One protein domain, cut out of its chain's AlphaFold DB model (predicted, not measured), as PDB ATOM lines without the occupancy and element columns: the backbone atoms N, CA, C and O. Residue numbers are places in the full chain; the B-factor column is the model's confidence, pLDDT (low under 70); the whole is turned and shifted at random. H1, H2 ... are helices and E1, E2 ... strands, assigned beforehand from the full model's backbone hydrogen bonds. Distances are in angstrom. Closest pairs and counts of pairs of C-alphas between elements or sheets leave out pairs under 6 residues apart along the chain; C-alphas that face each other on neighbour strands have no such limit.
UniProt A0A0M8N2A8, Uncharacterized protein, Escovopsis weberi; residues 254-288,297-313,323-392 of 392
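Overview. This is residues 254 to 288, 297 to 313 and 323 to 392 of the 392 residues of an uncharacterized protein of Escovopsis weberi (UniProt A0A0M8N2A8). A wall of four parallel strands has the long helix H5 packed along one face and the short H3 on the opposite face, at E4. H1, H2 and H4 group near where the strands begin, H2 reaching one end of the long axis; the loop 366 to 371 sticks out at the other. The printed part has 122 residues, with five named helices and four named strands, ordered E1 H1 E2 H2 E3 H3 H4 E4 H5; the sheet runs E1, E2, E3, E4, and the class is mixed. It is compact, radius of gyration of the C-alphas 14.8 A, spanning 51 by 28 by 24 A.

Arrangement. E1, residues 254 to 258, pairs parallel with E2, residues 279 to 283 (N 255 to O 279, 2.9 A). H1, residues 265 to 272, makes with them a strand-helix-strand unit, parallel neighbours joined through a helix, its crossover right-handed. H2, residues 299 to 313, only grazes the sheet; its residues 302 to 307 touch H1, closest C-alphas Arg 269 and Ala 306, 5.1 A. E3, residues 327 to 333, is parallel to E2 (N 280 to O 327, 2.8 A) and to E4, residues 356 to 362 (N 328 to O 356, 2.8 A). H5, residues 372 to 386, runs along the strands over E2 and E3, height over the sheet 8.2 A; its C-alpha 376 is 6.3 A from C-alpha 332. H3, residues 334 to 337, and H4, residues 346 to 349, make the second right-handed unit with E3 and E4; H4 touches residues 300 to 304 of H2, closest C-alphas Trp 346 and Lys 300, 6.6 A. Every O i to N i+4 pair is within hydrogen-bond range in H1 and H5, 10 of 11 in H2; H3 and H4 are too short.

Along the chain. E1 begins at C-alpha 254 (104.415, 147.976, 130.296); H5 ends at C-alpha 386 (91.379, 154.436, 132.769). H2 measures 22.0 A, H5 21.2 A, E3 19.8 A, E4 19.4 A.

Size, cuts and confidence. The printed part has two cuts: C-alphas 288 and 297 are 11.4 A apart across the first, and C-alphas 313 and 323 are 17.8 A apart across the second. Of the links printed whole, none is long. Residues 288 and 323 are under pLDDT 70.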
ATOM      1  N   ARG A 254     105.825 148.376 130.384       98.12
ATOM      2  CA  ARG A 254     104.415 147.976 130.296       98.12
ATOM      3  C   ARG A 254     103.910 147.966 128.843       98.12
ATOM      4  O   ARG A 254     103.921 148.991 128.166       98.12
ATOM      5  N   LEU A 255     103.453 146.816 128.347       98.25
ATOM      6  CA  LEU A 255     103.141 146.595 126.926       98.25
ATOM      7  C   LEU A 255     101.779 145.912 126.717       98.25
ATOM      8  O   LEU A 255     101.472 144.932 127.390       98.25
ATOM      9  N   VAL A 256     100.985 146.373 125.745       98.38
ATOM     10  CA  VAL A 256      99.784 145.666 125.257       98.38
ATOM     11  C   VAL A 256      99.881 145.421 123.756       98.38
ATOM     12  O   VAL A 256     100.122 146.355 122.987       98.38
ATOM     13  N   LEU A 257      99.656 144.170 123.350       97.12
ATOM     14  CA  LEU A 257      99.656 143.721 121.958       97.12
ATOM     15  C   LEU A 257      98.321 143.041 121.635       97.12
ATOM     16  O   LEU A 257      97.907 142.128 122.351       97.12
ATOM     17  N   PHE A 258      97.679 143.462 120.543       95.12
ATOM     18  CA  PHE A 258      96.562 142.734 119.932       95.12
ATOM     19  C   PHE A 258      97.072 141.736 118.896       95.12
ATOM     20  O   PHE A 258      98.081 142.020 118.256       95.12
ATOM     21  N   GLY A 259      96.390 140.604 118.698       92.69
ATOM     22  CA  GLY A 259      96.734 139.660 117.624       92.69
ATOM     23  C   GLY A 259      98.134 139.060 117.769       92.69
ATOM     24  O   GLY A 259      98.816 138.827 116.778       92.69
ATOM     25  N   ALA A 260      98.619 138.896 119.004       93.06
ATOM     26  CA  ALA A 260      99.990 138.465 119.250       93.06
ATOM     27  C   ALA A 260     100.208 136.993 118.828       93.06
ATOM     28  O   ALA A 260      99.431 136.134 119.263       93.06
ATOM     29  N   PRO A 261     101.268 136.670 118.057       91.38
ATOM     30  CA  PRO A 261     101.547 135.325 117.546       91.38
ATOM     31  C   PRO A 261     102.142 134.420 118.638       91.38
ATOM     32  O   PRO A 261     103.303 134.017 118.598       91.38
ATOM     33  N   VAL A 262     101.340 134.102 119.657       91.75
ATOM     34  CA  VAL A 262     101.759 133.438 120.909       91.75
ATOM     35  C   VAL A 262     102.371 132.045 120.738       91.75
ATOM     36  O   VAL A 262     103.101 131.593 121.616       91.75
ATOM     37  N   ARG A 263     102.121 131.363 119.614       88.94
ATOM     38  CA  ARG A 263     102.765 130.080 119.269       88.94
ATOM     39  C   ARG A 263     104.147 130.238 118.625       88.94
ATOM     40  O   ARG A 263     104.810 129.237 118.378       88.94
ATOM     41  N   SER A 264     104.577 131.463 118.328       88.31
ATOM     42  CA  SER A 264     105.827 131.727 117.625       88.31
ATOM     43  C   SER A 264     106.940 132.101 118.601       88.31
ATOM     44  O   SER A 264     106.882 133.134 119.268       88.31
ATOM     45  N   GLY A 265     107.989 131.276 118.657       89.25
ATOM     46  CA  GLY A 265     109.127 131.454 119.568       89.25
ATOM     47  C   GLY A 265     109.885 132.780 119.406       89.25
ATOM     48  O   GLY A 265     110.608 133.174 120.319       89.25
ATOM     49  N   TRP A 266     109.707 133.494 118.284       90.06
ATOM     50  CA  TRP A 266     110.268 134.837 118.122       90.06
ATOM     51  C   TRP A 266     109.639 135.829 119.101       90.06
ATOM     52  O   TRP A 266     110.384 136.491 119.806       90.06
ATOM     53  N   LEU A 267     108.307 135.864 119.248       92.44
ATOM     54  CA  LEU A 267     107.606 136.818 120.123       92.44
ATOM     55  C   LEU A 267     108.181 136.819 121.548       92.44
ATOM     56  O   LEU A 267     108.398 137.872 122.147       92.44
ATOM     57  N   TRP A 268     108.465 135.625 122.064       94.12
ATOM     58  CA  TRP A 268     109.016 135.410 123.398       94.12
ATOM     59  C   TRP A 268     110.500 135.785 123.505       94.12
ATOM     60  O   TRP A 268     110.916 136.226 124.574       94.12
ATOM     61  N   ARG A 269     111.282 135.686 122.417       92.06
ATOM     62  CA  ARG A 269     112.648 136.236 122.329       92.06
ATOM     63  C   ARG A 269     112.632 137.763 122.316       92.06
ATOM     64  O   ARG A 269     113.294 138.369 123.151       92.06
ATOM     65  N   GLU A 270     111.820 138.369 121.455       91.25
ATOM     66  CA  GLU A 270     111.723 139.828 121.357       91.25
ATOM     67  C   GLU A 270     111.276 140.450 122.696       91.25
ATOM     68  O   GLU A 270     111.779 141.496 123.094       91.25
ATOM     69  N   MET A 271     110.369 139.792 123.436       94.06
ATOM     70  CA  MET A 271     109.996 140.194 124.804       94.06
ATOM     71  C   MET A 271     111.112 139.961 125.827       94.06
ATOM     72  O   MET A 271     111.292 140.784 126.723       94.06
ATOM     73  N   ALA A 272     111.850 138.854 125.713       92.50
ATOM     74  CA  ALA A 272     112.957 138.512 126.604       92.50
ATOM     75  C   ALA A 272     114.126 139.512 126.538       92.50
ATOM     76  O   ALA A 272     114.864 139.646 127.514       92.50
ATOM     77  N   GLU A 273     114.265 140.221 125.417       90.81
ATOM     78  CA  GLU A 273     115.295 141.235 125.173       90.81
ATOM     79  C   GLU A 273     114.981 142.613 125.772       90.81
ATOM     80  O   GLU A 273     115.905 143.401 125.970       90.81
ATOM     81  N   VAL A 274     113.715 142.928 126.082       93.19
ATOM     82  CA  VAL A 274     113.339 144.235 126.651       93.19
ATOM     83  C   VAL A 274     113.680 144.253 128.150       93.19
ATOM     84  O   VAL A 274     112.984 143.629 128.953       93.19
ATOM     85  N   PRO A 275     114.723 144.987 128.588       89.88
ATOM     86  CA  PRO A 275     115.394 144.727 129.866       89.88
ATOM     87  C   PRO A 275     114.619 145.191 131.110       89.88
ATOM     88  O   PRO A 275     115.083 144.975 132.228       89.88
ATOM     89  N   ARG A 276     113.475 145.862 130.921       95.00
ATOM     90  CA  ARG A 276     112.616 146.422 131.976       95.00
ATOM     91  C   ARG A 276     111.165 145.943 131.910       95.00
ATOM     92  O   ARG A 276     110.336 146.463 132.646       95.00
ATOM     93  N   LEU A 277     110.836 144.997 131.031       96.31
ATOM     94  CA  LEU A 277     109.448 144.649 130.726       96.31
ATOM     95  C   LEU A 277     108.775 143.888 131.885       96.31
ATOM     96  O   LEU A 277     108.817 142.661 131.963       96.31
ATOM     97  N   GLU A 278     108.140 144.626 132.794       96.38
ATOM     98  CA  GLU A 278     107.476 144.093 133.986       96.38
ATOM     99  C   GLU A 278     106.077 143.537 133.699       96.38
ATOM    100  O   GLU A 278     105.674 142.562 134.337       96.38
ATOM    101  N   SER A 279     105.315 144.135 132.775       97.56
ATOM    102  CA  SER A 279     103.940 143.707 132.485       97.56
ATOM    103  C   SER A 279     103.614 143.700 130.994       97.56
ATOM    104  O   SER A 279     103.710 144.717 130.313       97.56
ATOM    105  N   VAL A 280     103.118 142.565 130.510       98.12
ATOM    106  CA  VAL A 280     102.596 142.373 129.154       98.12
ATOM    107  C   VAL A 280     101.124 141.984 129.219       98.12
ATOM    108  O   VAL A 280     100.718 141.186 130.066       98.12
ATOM    109  N   VAL A 281     100.328 142.518 128.298       98.56
ATOM    110  CA  VAL A 281      98.940 142.114 128.068       98.56
ATOM    111  C   VAL A 281      98.781 141.664 126.616       98.56
ATOM    112  O   VAL A 281      99.133 142.390 125.686       98.56
ATOM    113  N   LEU A 282      98.274 140.448 126.429       98.00
ATOM    114  CA  LEU A 282      98.100 139.779 125.143       98.00
ATOM    115  C   LEU A 282      96.601 139.683 124.863       98.00
ATOM    116  O   LEU A 282      95.922 138.815 125.410       98.00
ATOM    117  N   ALA A 283      96.087 140.611 124.061       97.88
ATOM    118  CA  ALA A 283      94.665 140.736 123.765       97.88
ATOM    119  C   ALA A 283      94.325 140.089 122.414       97.88
ATOM    120  O   ALA A 283      95.044 140.306 121.440       97.88
ATOM    121  N   CYS A 284      93.257 139.289 122.345       95.25
ATOM    122  CA  CYS A 284      92.921 138.475 121.164       95.25
ATOM    123  C   CYS A 284      94.160 137.826 120.503       95.25
ATOM    124  O   CYS A 284      94.436 138.107 119.333       95.25
ATOM    125  N   PRO A 285      94.983 137.047 121.232       94.19
ATOM    126  CA  PRO A 285      96.162 136.415 120.651       94.19
ATOM    127  C   PRO A 285      95.796 135.474 119.495       94.19
ATOM    128  O   PRO A 285      94.701 134.906 119.431       94.19
ATOM    129  N   GLU A 286      96.744 135.308 118.576       89.19
ATOM    130  CA  GLU A 286      96.539 134.576 117.330       89.19
ATOM    131  C   GLU A 286      96.229 133.090 117.592       89.19
ATOM    132  O   GLU A 286      96.957 132.377 118.298       89.19
ATOM    133  N   ARG A 287      95.132 132.612 116.997       80.44
ATOM    134  CA  ARG A 287      94.736 131.200 116.990       80.44
ATOM    135  C   ARG A 287      95.043 130.616 115.602       80.44
ATOM    136  O   ARG A 287      94.651 131.227 114.612       80.44
ATOM    137  N   PRO A 288      95.724 129.457 115.500       66.56
ATOM    138  CA  PRO A 288      96.048 128.861 114.208       66.56
ATOM    139  C   PRO A 288      94.767 128.486 113.458       66.56
ATOM    140  O   PRO A 288      93.871 127.857 114.028       66.56
ATOM    141  N   VAL A 297      99.162 127.319 124.584       93.31
ATOM    142  CA  VAL A 297     100.507 127.898 124.679       93.31
ATOM    143  C   VAL A 297     100.994 127.839 126.117       93.31
ATOM    144  O   VAL A 297     100.405 128.449 127.010       93.31
ATOM    145  N   ASN A 298     102.111 127.150 126.343       95.62
ATOM    146  CA  ASN A 298     102.750 127.112 127.651       95.62
ATOM    147  C   ASN A 298     103.637 128.351 127.832       95.62
ATOM    148  O   ASN A 298     104.852 128.301 127.658       95.62
ATOM    149  N   ILE A 299     103.010 129.483 128.165       96.00
ATOM    150  CA  ILE A 299     103.650 130.811 128.244       96.00
ATOM    151  C   ILE A 299     104.929 130.790 129.098       96.00
ATOM    152  O   ILE A 299     105.932 131.402 128.729       96.00
ATOM    153  N   LYS A 300     104.938 130.038 130.210       96.12
ATOM    154  CA  LYS A 300     106.142 129.875 131.040       96.12
ATOM    155  C   LYS A 300     107.258 129.115 130.322       96.12
ATOM    156  O   LYS A 300     108.412 129.508 130.454       96.12
ATOM    157  N   ARG A 301     106.941 128.043 129.589       95.81
ATOM    158  CA  ARG A 301     107.916 127.237 128.832       95.81
ATOM    159  C   ARG A 301     108.614 128.077 127.765       95.81
ATOM    160  O   ARG A 301     109.841 128.076 127.720       95.81
ATOM    161  N   GLU A 302     107.847 128.835 126.984       95.88
ATOM    162  CA  GLU A 302     108.374 129.662 125.892       95.88
ATOM    163  C   GLU A 302     109.226 130.832 126.409       95.88
ATOM    164  O   GLU A 302     110.396 130.955 126.044       95.88
ATOM    165  N   LEU A 303     108.695 131.646 127.329       94.19
ATOM    166  CA  LEU A 303     109.400 132.818 127.866       94.19
ATOM    167  C   LEU A 303     110.661 132.436 128.663       94.19
ATOM    168  O   LEU A 303     111.721 133.040 128.490       94.19
ATOM    169  N   LEU A 304     110.589 131.398 129.508       93.44
ATOM    170  CA  LEU A 304     111.772 130.903 130.220       93.44
ATOM    171  C   LEU A 304     112.757 130.191 129.285       93.44
ATOM    172  O   LEU A 304     113.950 130.164 129.585       93.44
ATOM    173  N   GLY A 305     112.282 129.613 128.180       94.12
ATOM    174  CA  GLY A 305     113.118 129.082 127.106       94.12
ATOM    175  C   GLY A 305     113.912 130.191 126.417       94.12
ATOM    176  O   GLY A 305     115.132 130.077 126.299       94.12
ATOM    177  N   ALA A 306     113.251 131.296 126.068       93.00
ATOM    178  CA  ALA A 306     113.872 132.475 125.471       93.00
ATOM    179  C   ALA A 306     114.969 133.079 126.371       93.00
ATOM    180  O   ALA A 306     116.118 133.178 125.937       93.00
ATOM    181  N   TRP A 307     114.674 133.371 127.648       91.00
ATOM    182  CA  TRP A 307     115.690 133.861 128.601       91.00
ATOM    183  C   TRP A 307     116.874 132.892 128.770       91.00
ATOM    184  O   TRP A 307     118.016 133.331 128.916       91.00
ATOM    185  N   ARG A 308     116.636 131.570 128.746       90.69
ATOM    186  CA  ARG A 308     117.716 130.565 128.815       90.69
ATOM    187  C   ARG A 308     118.583 130.561 127.559       90.69
ATOM    188  O   ARG A 308     119.793 130.428 127.702       90.69
ATOM    189  N   GLY A 309     117.991 130.715 126.373       88.25
ATOM    190  CA  GLY A 309     118.726 130.839 125.112       88.25
ATOM    191  C   GLY A 309     119.689 132.022 125.150       88.25
ATOM    192  O   GLY A 309     120.896 131.833 125.040       88.25
ATOM    193  N   MET A 310     119.172 133.213 125.461       82.38
ATOM    194  CA  MET A 310     119.975 134.438 125.561       82.38
ATOM    195  C   MET A 310     121.133 134.340 126.565       82.38
ATOM    196  O   MET A 310     122.225 134.842 126.306       82.38
ATOM    197  N   ARG A 311     120.937 133.677 127.718       76.69
ATOM    198  CA  ARG A 311     122.018 133.514 128.707       76.69
ATOM    199  C   ARG A 311     123.182 132.657 128.188       76.69
ATOM    200  O   ARG A 311     124.292 132.819 128.679       76.69
ATOM    201  N   MET A 312     122.959 131.770 127.217       70.88
ATOM    202  CA  MET A 312     124.038 130.979 126.607       70.88
ATOM    203  C   MET A 312     124.884 131.794 125.615       70.88
ATOM    204  O   MET A 312     125.986 131.370 125.280       70.88
ATOM    205  N   GLU A 313     124.381 132.942 125.152       71.88
ATOM    206  CA  GLU A 313     125.052 133.839 124.198       71.88
ATOM    207  C   GLU A 313     125.790 134.991 124.912       71.88
ATOM    208  O   GLU A 313     126.786 135.508 124.409       71.88
ATOM    209  N   GLY A 323     116.198 139.332 136.931       60.19
ATOM    210  CA  GLY A 323     115.722 139.351 138.316       60.19
ATOM    211  C   GLY A 323     114.318 139.952 138.487       60.19
ATOM    212  O   GLY A 323     113.685 139.704 139.511       60.19
ATOM    213  N   MET A 324     113.812 140.714 137.508       70.00
ATOM    214  CA  MET A 324     112.463 141.291 137.543       70.00
ATOM    215  C   MET A 324     111.376 140.234 137.285       70.00
ATOM    216  O   MET A 324     111.509 139.358 136.432       70.00
ATOM    217  N   GLY A 325     110.287 140.310 138.058       90.50
ATOM    218  CA  GLY A 325     109.188 139.341 138.029       90.50
ATOM    219  C   GLY A 325     108.077 139.723 137.049       90.50
ATOM    220  O   GLY A 325     107.116 140.397 137.439       90.50
ATOM    221  N   MET A 326     108.198 139.261 135.804       95.69
ATOM    222  CA  MET A 326     107.298 139.575 134.693       95.69
ATOM    223  C   MET A 326     105.862 139.056 134.905       95.69
ATOM    224  O   MET A 326     105.633 137.912 135.306       95.69
ATOM    225  N   LYS A 327     104.876 139.898 134.595       97.75
ATOM    226  CA  LYS A 327     103.445 139.578 134.560       97.75
ATOM    227  C   LYS A 327     102.972 139.503 133.106       97.75
ATOM    228  O   LYS A 327     103.098 140.478 132.375       97.75
ATOM    229  N   VAL A 328     102.392 138.382 132.691       97.94
ATOM    230  CA  VAL A 328     101.752 138.211 131.378       97.94
ATOM    231  C   VAL A 328     100.258 138.011 131.598       97.94
ATOM    232  O   VAL A 328      99.862 137.113 132.332       97.94
ATOM    233  N   THR A 329      99.423 138.842 130.983       98.50
ATOM    234  CA  THR A 329      97.962 138.787 131.139       98.50
ATOM    235  C   THR A 329      97.327 138.491 129.788       98.50
ATOM    236  O   THR A 329      97.471 139.286 128.864       98.50
ATOM    237  N   VAL A 330      96.647 137.358 129.643       98.00
ATOM    238  CA  VAL A 330      95.912 137.011 128.419       98.00
ATOM    239  C   VAL A 330      94.495 137.568 128.524       98.00
ATOM    240  O   VAL A 330      93.859 137.424 129.566       98.00
ATOM    241  N   VAL A 331      94.009 138.237 127.479       98.12
ATOM    242  CA  VAL A 331      92.704 138.914 127.469       98.12
ATOM    243  C   VAL A 331      91.936 138.509 126.222       98.12
ATOM    244  O   VAL A 331      92.360 138.792 125.102       98.12
ATOM    245  N   ASP A 332      90.803 137.848 126.408       96.62
ATOM    246  CA  ASP A 332      89.979 137.353 125.308       96.62
ATOM    247  C   ASP A 332      88.536 137.133 125.774       96.62
ATOM    248  O   ASP A 332      88.233 137.250 126.963       96.62
ATOM    249  N   LEU A 333      87.637 136.797 124.855       94.56
ATOM    250  CA  LEU A 333      86.295 136.333 125.213       94.56
ATOM    251  C   LEU A 333      86.380 135.023 126.013       94.56
ATOM    252  O   LEU A 333      87.256 134.198 125.763       94.56
ATOM    253  N   ALA A 334      85.442 134.785 126.934       91.44
ATOM    254  CA  ALA A 334      85.479 133.607 127.814       91.44
ATOM    255  C   ALA A 334      85.619 132.267 127.054       91.44
ATOM    256  O   ALA A 334      86.449 131.431 127.409       91.44
ATOM    257  N   TYR A 335      84.885 132.088 125.948       88.31
ATOM    258  CA  TYR A 335      84.961 130.877 125.112       88.31
ATOM    259  C   TYR A 335      86.224 130.799 124.225       88.31
ATOM    260  O   TYR A 335      86.526 129.747 123.665       88.31
ATOM    261  N   GLU A 336      86.983 131.890 124.103       89.38
ATOM    262  CA  GLU A 336      88.273 131.954 123.399       89.38
ATOM    263  C   GLU A 336      89.463 131.803 124.369       89.38
ATOM    264  O   GLU A 336      90.598 131.593 123.932       89.38
ATOM    265  N   MET A 337      89.215 131.837 125.683       90.06
ATOM    266  CA  MET A 337      90.213 131.543 126.715       90.06
ATOM    267  C   MET A 337      90.414 130.030 126.912       90.06
ATOM    268  O   MET A 337      91.527 129.578 127.190       90.06
ATOM    269  N   GLU A 338      89.366 129.217 126.728       87.81
ATOM    270  CA  GLU A 338      89.463 127.763 126.899       87.81
ATOM    271  C   GLU A 338      90.471 127.144 125.911       87.81
ATOM    272  O   GLU A 338      90.462 127.418 124.706       87.81
ATOM    273  N   GLY A 339      91.388 126.332 126.448       87.12
ATOM    274  CA  GLY A 339      92.471 125.691 125.694       87.12
ATOM    275  C   GLY A 339      93.571 126.636 125.185       87.12
ATOM    276  O   GLY A 339      94.494 126.172 124.519       87.12
ATOM    277  N   LEU A 340      93.511 127.942 125.476       89.62
ATOM    278  CA  LEU A 340      94.481 128.922 124.976       89.62
ATOM    279  C   LEU A 340      95.814 128.883 125.738       89.62
ATOM    280  O   LEU A 340      96.875 128.953 125.116       89.62
ATOM    281  N   VAL A 341      95.762 128.736 127.066       93.62
ATOM    282  CA  VAL A 341      96.930 128.726 127.961       93.62
ATOM    283  C   VAL A 341      97.171 127.314 128.496       93.62
ATOM    284  O   VAL A 341      96.332 126.757 129.200       93.62
ATOM    285  N   ASP A 342      98.337 126.739 128.196       94.75
ATOM    286  CA  ASP A 342      98.781 125.485 128.812       94.75
ATOM    287  C   ASP A 342      99.503 125.768 130.139       94.75
ATOM    288  O   ASP A 342     100.477 126.526 130.191       94.75
ATOM    289  N   ARG A 343      99.023 125.127 131.210       96.00
ATOM    290  CA  ARG A 343      99.540 125.252 132.581       96.00
ATOM    291  C   ARG A 343     100.413 124.066 133.024       96.00
ATOM    292  O   ARG A 343     100.870 124.034 134.168       96.00
ATOM    293  N   GLU A 344     100.671 123.094 132.146       95.38
ATOM    294  CA  GLU A 344     101.458 121.898 132.457       95.38
ATOM    295  C   GLU A 344     102.877 122.251 132.944       95.38
ATOM    296  O   GLU A 344     103.612 123.027 132.324       95.38
ATOM    297  N   GLY A 345     103.287 121.656 134.070       95.06
ATOM    298  CA  GLY A 345     104.657 121.734 134.586       95.06
ATOM    299  C   GLY A 345     105.103 123.107 135.106       95.06
ATOM    300  O   GLY A 345     106.288 123.276 135.396       95.06
ATOM    301  N   TRP A 346     104.205 124.091 135.241       96.50
ATOM    302  CA  TRP A 346     104.559 125.466 135.632       96.50
ATOM    303  C   TRP A 346     105.338 125.567 136.951       96.50
ATOM    304  O   TRP A 346     106.282 126.351 137.027       96.50
ATOM    305  N   GLU A 347     104.990 124.765 137.962       95.56
ATOM    306  CA  GLU A 347     105.694 124.732 139.256       95.56
ATOM    307  C   GLU A 347     107.141 124.227 139.127       95.56
ATOM    308  O   GLU A 347     108.039 124.727 139.798       95.56
ATOM    309  N   ALA A 348     107.387 123.268 138.227       96.25
ATOM    310  CA  ALA A 348     108.716 122.710 137.983       96.25
ATOM    311  C   ALA A 348     109.587 123.619 137.099       96.25
ATOM    312  O   ALA A 348     110.810 123.642 137.245       96.25
ATOM    313  N   MET A 349     108.974 124.378 136.183       93.81
ATOM    314  CA  MET A 349     109.685 125.323 135.314       93.81
ATOM    315  C   MET A 349     110.004 126.651 136.014       93.81
ATOM    316  O   MET A 349     111.063 127.231 135.755       93.81
ATOM    317  N   ASP A 350     109.124 127.113 136.908       94.44
ATOM    318  CA  ASP A 350     109.234 128.391 137.619       94.44
ATOM    319  C   ASP A 350     108.916 128.275 139.127       94.44
ATOM    320  O   ASP A 350     107.968 128.901 139.613       94.44
ATOM    321  N   PRO A 351     109.712 127.518 139.905       93.06
ATOM    322  CA  PRO A 351     109.480 127.330 141.342       93.06
ATOM    323  C   PRO A 351     109.645 128.621 142.166       93.06
ATOM    324  O   PRO A 351     109.234 128.672 143.320       93.06
ATOM    325  N   GLY A 352     110.249 129.665 141.586       91.62
ATOM    326  CA  GLY A 352     110.360 130.996 142.190       91.62
ATOM    327  C   GLY A 352     109.204 131.946 141.855       91.62
ATOM    328  O   GLY A 352     109.207 133.070 142.346       91.62
ATOM    329  N   GLY A 353     108.250 131.542 141.006       93.62
ATOM    330  CA  GLY A 353     107.109 132.376 140.612       93.62
ATOM    331  C   GLY A 353     107.483 133.669 139.876       93.62
ATOM    332  O   GLY A 353     106.755 134.657 139.983       93.62
ATOM    333  N   ARG A 354     108.617 133.690 139.159       93.00
ATOM    334  CA  ARG A 354     109.123 134.886 138.462       93.00
ATOM    335  C   ARG A 354     108.226 135.313 137.307       93.00
ATOM    336  O   ARG A 354     108.139 136.503 137.033       93.00
ATOM    337  N   VAL A 355     107.557 134.365 136.653       96.06
ATOM    338  CA  VAL A 355     106.558 134.639 135.618       96.06
ATOM    339  C   VAL A 355     105.175 134.441 136.227       96.06
ATOM    340  O   VAL A 355     104.787 133.327 136.583       96.06
ATOM    341  N   ARG A 356     104.399 135.517 136.337       97.19
ATOM    342  CA  ARG A 356     102.989 135.465 136.743       97.19
ATOM    343  C   ARG A 356     102.132 135.511 135.490       97.19
ATOM    344  O   ARG A 356     102.199 136.492 134.760       97.19
ATOM    345  N   VAL A 357     101.347 134.467 135.243       97.62
ATOM    346  CA  VAL A 357     100.389 134.438 134.130       97.62
ATOM    347  C   VAL A 357      98.986 134.620 134.698       97.62
ATOM    348  O   VAL A 357      98.619 133.919 135.640       97.62
ATOM    349  N   GLY A 358      98.240 135.578 134.155       97.56
ATOM    350  CA  GLY A 358      96.832 135.827 134.454       97.56
ATOM    351  C   GLY A 358      95.983 135.743 133.189       97.56
ATOM    352  O   GLY A 358      96.492 135.896 132.080       97.56
ATOM    353  N   GLU A 359      94.688 135.509 133.361       97.44
ATOM    354  CA  GLU A 359      93.708 135.364 132.282       97.44
ATOM    355  C   GLU A 359      92.486 136.225 132.631       97.44
ATOM    356  O   GLU A 359      91.998 136.183 133.760       97.44
ATOM    357  N   VAL A 360      92.028 137.042 131.680       98.06
ATOM    358  CA  VAL A 360      90.922 137.992 131.846       98.06
ATOM    359  C   VAL A 360      89.871 137.699 130.790       98.06
ATOM    360  O   VAL A 360      90.065 137.975 129.604       98.06
ATOM    361  N   GLU A 361      88.746 137.158 131.239       97.31
ATOM    362  CA  GLU A 361      87.575 136.924 130.404       97.31
ATOM    363  C   GLU A 361      86.840 138.249 130.153       97.31
ATOM    364  O   GLU A 361      86.368 138.912 131.081       97.31
ATOM    365  N   VAL A 362      86.739 138.643 128.886       96.56
ATOM    366  CA  VAL A 362      85.944 139.796 128.461       96.56
ATOM    367  C   VAL A 362      84.471 139.376 128.377       96.56
ATOM    368  O   VAL A 362      84.152 138.416 127.666       96.56
ATOM    369  N   PRO A 363      83.552 140.064 129.085       93.44
ATOM    370  CA  PRO A 363      82.132 139.755 129.029       93.44
ATOM    371  C   PRO A 363      81.539 140.174 127.680       93.44
ATOM    372  O   PRO A 363      81.752 141.293 127.217       93.44
ATOM    373  N   LEU A 364      80.755 139.278 127.084       88.19
ATOM    374  CA  LEU A 364      80.030 139.506 125.834       88.19
ATOM    375  C   LEU A 364      78.838 140.457 126.008       88.19
ATOM    376  O   LEU A 364      78.214 140.516 127.073       88.19
ATOM    377  N   SER A 365      78.451 141.110 124.908       87.75
ATOM    378  CA  SER A 365      77.093 141.635 124.723       87.75
ATOM    379  C   SER A 365      76.064 140.505 124.930       87.75
ATOM    380  O   SER A 365      76.300 139.352 124.568       87.75
ATOM    381  N   PHE A 366      74.887 140.825 125.484       85.75
ATOM    382  CA  PHE A 366      73.790 139.851 125.627       85.75
ATOM    383  C   PHE A 366      73.265 139.336 124.272       85.75
ATOM    384  O   PHE A 366      72.638 138.281 124.217       85.75
ATOM    385  N   TYR A 367      73.507 140.079 123.190       87.94
ATOM    386  CA  TYR A 367      73.031 139.753 121.848       87.94
ATOM    387  C   TYR A 367      74.039 138.931 121.032       87.94
ATOM    388  O   TYR A 367      73.625 138.272 120.082       87.94
ATOM    389  N   GLY A 368      75.325 138.914 121.414       83.44
ATOM    390  CA  GLY A 368      76.371 138.158 120.707       83.44
ATOM    391  C   GLY A 368      76.677 138.686 119.298       83.44
ATOM    392  O   GLY A 368      77.138 137.934 118.447       83.44
ATOM    393  N   ASP A 369      76.371 139.960 119.061       87.62
ATOM    394  CA  ASP A 369      76.467 140.690 117.795       87.62
ATOM    395  C   ASP A 369      77.780 141.475 117.621       87.62
ATOM    396  O   ASP A 369      78.118 141.875 116.509       87.62
ATOM    397  N   GLU A 370      78.528 141.685 118.707       88.56
ATOM    398  CA  GLU A 370      79.845 142.328 118.691       88.56
ATOM    399  C   GLU A 370      80.924 141.373 118.150       88.56
ATOM    400  O   GLU A 370      81.079 140.251 118.638       88.56
ATOM    401  N   GLU A 371      81.730 141.829 117.185       90.69
ATOM    402  CA  GLU A 371      82.890 141.066 116.712       90.69
ATOM    403  C   GLU A 371      83.921 140.902 117.845       90.69
ATOM    404  O   GLU A 371      84.210 141.851 118.581       90.69
ATOM    405  N   ARG A 372      84.539 139.718 117.964       91.25
ATOM    406  CA  ARG A 372      85.534 139.402 119.007       91.25
ATOM    407  C   ARG A 372      86.620 140.464 119.151       91.25
ATOM    408  O   ARG A 372      86.927 140.877 120.272       91.25
ATOM    409  N   VAL A 373      87.212 140.903 118.039       91.69
ATOM    410  CA  VAL A 373      88.290 141.898 118.074       91.69
ATOM    411  C   VAL A 373      87.757 143.247 118.548       91.69
ATOM    412  O   VAL A 373      88.429 143.911 119.337       91.69
ATOM    413  N   GLU A 374      86.544 143.641 118.157       92.94
ATOM    414  CA  GLU A 374      85.928 144.899 118.585       92.94
ATOM    415  C   GLU A 374      85.542 144.898 120.067       92.94
ATOM    416  O   GLU A 374      85.925 145.831 120.779       92.94
ATOM    417  N   ALA A 375      84.884 143.843 120.561       94.94
ATOM    418  CA  ALA A 375      84.487 143.697 121.964       94.94
ATOM    419  C   ALA A 375      85.700 143.771 122.911       94.94
ATOM    420  O   ALA A 375      85.753 144.587 123.841       94.94
ATOM    421  N   VAL A 376      86.742 142.981 122.626       96.50
ATOM    422  CA  VAL A 376      87.991 142.992 123.402       96.50
ATOM    423  C   VAL A 376      88.742 144.317 123.216       96.50
ATOM    424  O   VAL A 376      89.283 144.849 124.186       96.50
ATOM    425  N   THR A 377      88.715 144.935 122.028       95.94
ATOM    426  CA  THR A 377      89.283 146.282 121.823       95.94
ATOM    427  C   THR A 377      88.561 147.340 122.649       95.94
ATOM    428  O   THR A 377      89.226 148.198 123.226       95.94
ATOM    429  N   ALA A 378      87.233 147.296 122.765       96.06
ATOM    430  CA  ALA A 378      86.466 148.227 123.588       96.06
ATOM    431  C   ALA A 378      86.775 148.052 125.086       96.06
ATOM    432  O   ALA A 378      86.948 149.044 125.804       96.06
ATOM    433  N   TRP A 379      86.914 146.804 125.547       97.50
ATOM    434  CA  TRP A 379      87.305 146.472 126.919       97.50
ATOM    435  C   TRP A 379      88.726 146.950 127.254       97.50
ATOM    436  O   TRP A 379      88.937 147.684 128.224       97.50
ATOM    437  N   VAL A 380      89.701 146.613 126.408       98.12
ATOM    438  CA  VAL A 380      91.111 146.993 126.580       98.12
ATOM    439  C   VAL A 380      91.315 148.499 126.411       98.12
ATOM    440  O   VAL A 380      92.036 149.096 127.206       98.12
ATOM    441  N   ARG A 381      90.623 149.160 125.471       97.75
ATOM    442  CA  ARG A 381      90.619 150.631 125.336       97.75
ATOM    443  C   ARG A 381      90.154 151.306 126.624       97.75
ATOM    444  O   ARG A 381      90.767 152.290 127.028       97.75
ATOM    445  N   ARG A 382      89.110 150.780 127.278       97.31
ATOM    446  CA  ARG A 382      88.621 151.286 128.570       97.31
ATOM    447  C   ARG A 382      89.687 151.126 129.655       97.31
ATOM    448  O   ARG A 382      90.130 152.126 130.206       97.31
ATOM    449  N   GLY A 383      90.180 149.905 129.878       97.75
ATOM    450  CA  GLY A 383      91.215 149.633 130.887       97.75
ATOM    451  C   GLY A 383      92.518 150.412 130.674       97.75
ATOM    452  O   GLY A 383      93.146 150.856 131.638       97.75
ATOM    453  N   ALA A 384      92.914 150.618 129.417       97.56
ATOM    454  CA  ALA A 384      94.091 151.389 129.045       97.56
ATOM    455  C   ALA A 384      93.907 152.892 129.269       97.56
ATOM    456  O   ALA A 384      94.794 153.517 129.850       97.56
ATOM    457  N   LEU A 385      92.777 153.474 128.851       96.88
ATOM    458  CA  LEU A 385      92.475 154.889 129.089       96.88
ATOM    459  C   LEU A 385      92.336 155.176 130.587       96.88
ATOM    460  O   LEU A 385      92.973 156.113 131.063       96.88
ATOM    461  N   ASP A 386      91.602 154.333 131.319       96.12
ATOM    462  CA  ASP A 386      91.379 154.436 132.769       96.12
ATOM    463  C   ASP A 386      92.638 154.150 133.606       96.12
ATOM    464  O   ASP A 386      92.670 154.457 134.801       96.12
ATOM    465  N   GLY A 387      93.675 153.566 132.995       95.69
ATOM    466  CA  GLY A 387      94.929 153.189 133.652       95.69
ATOM    467  C   GLY A 387      94.802 152.001 134.613       95.69
ATOM    468  O   GLY A 387      95.668 151.820 135.465       95.69
ATOM    469  N   SER A 388      93.726 151.215 134.510       97.06
ATOM    470  CA  SER A 388      93.436 150.059 135.371       97.06
ATOM    471  C   SER A 388      93.971 148.731 134.823       97.06
ATOM    472  O   SER A 388      94.145 147.790 135.593       97.06
ATOM    473  N   ILE A 389      94.279 148.670 133.522       97.56
ATOM    474  CA  ILE A 389      94.714 147.462 132.796       97.56
ATOM    475  C   ILE A 389      95.897 146.717 133.429       97.56
ATOM    476  O   ILE A 389      95.933 145.490 133.433       97.56
ATOM    477  N   TRP A 390      96.848 147.433 134.027       96.56
ATOM    478  CA  TRP A 390      98.024 146.823 134.655       96.56
ATOM    479  C   TRP A 390      97.698 146.097 135.971       96.56
ATOM    480  O   TRP A 390      98.484 145.267 136.432       96.56
ATOM    481  N   GLY A 391      96.537 146.378 136.571       95.19
ATOM    482  CA  GLY A 391      96.069 145.776 137.820       95.19
ATOM    483  C   GLY A 391      95.272 144.476 137.666       95.19
ATOM    484  O   GLY A 391      94.953 143.885 138.693       95.19
ATOM    485  N   TRP A 392      94.957 144.055 136.434       95.06
ATOM    486  CA  TRP A 392      94.096 142.899 136.121       95.06
ATOM    487  C   TRP A 392      94.657 141.540 136.564       95.06
ATOM    488  O   TRP A 392      95.889 141.359 136.459       95.06
TER     489      TRP A 392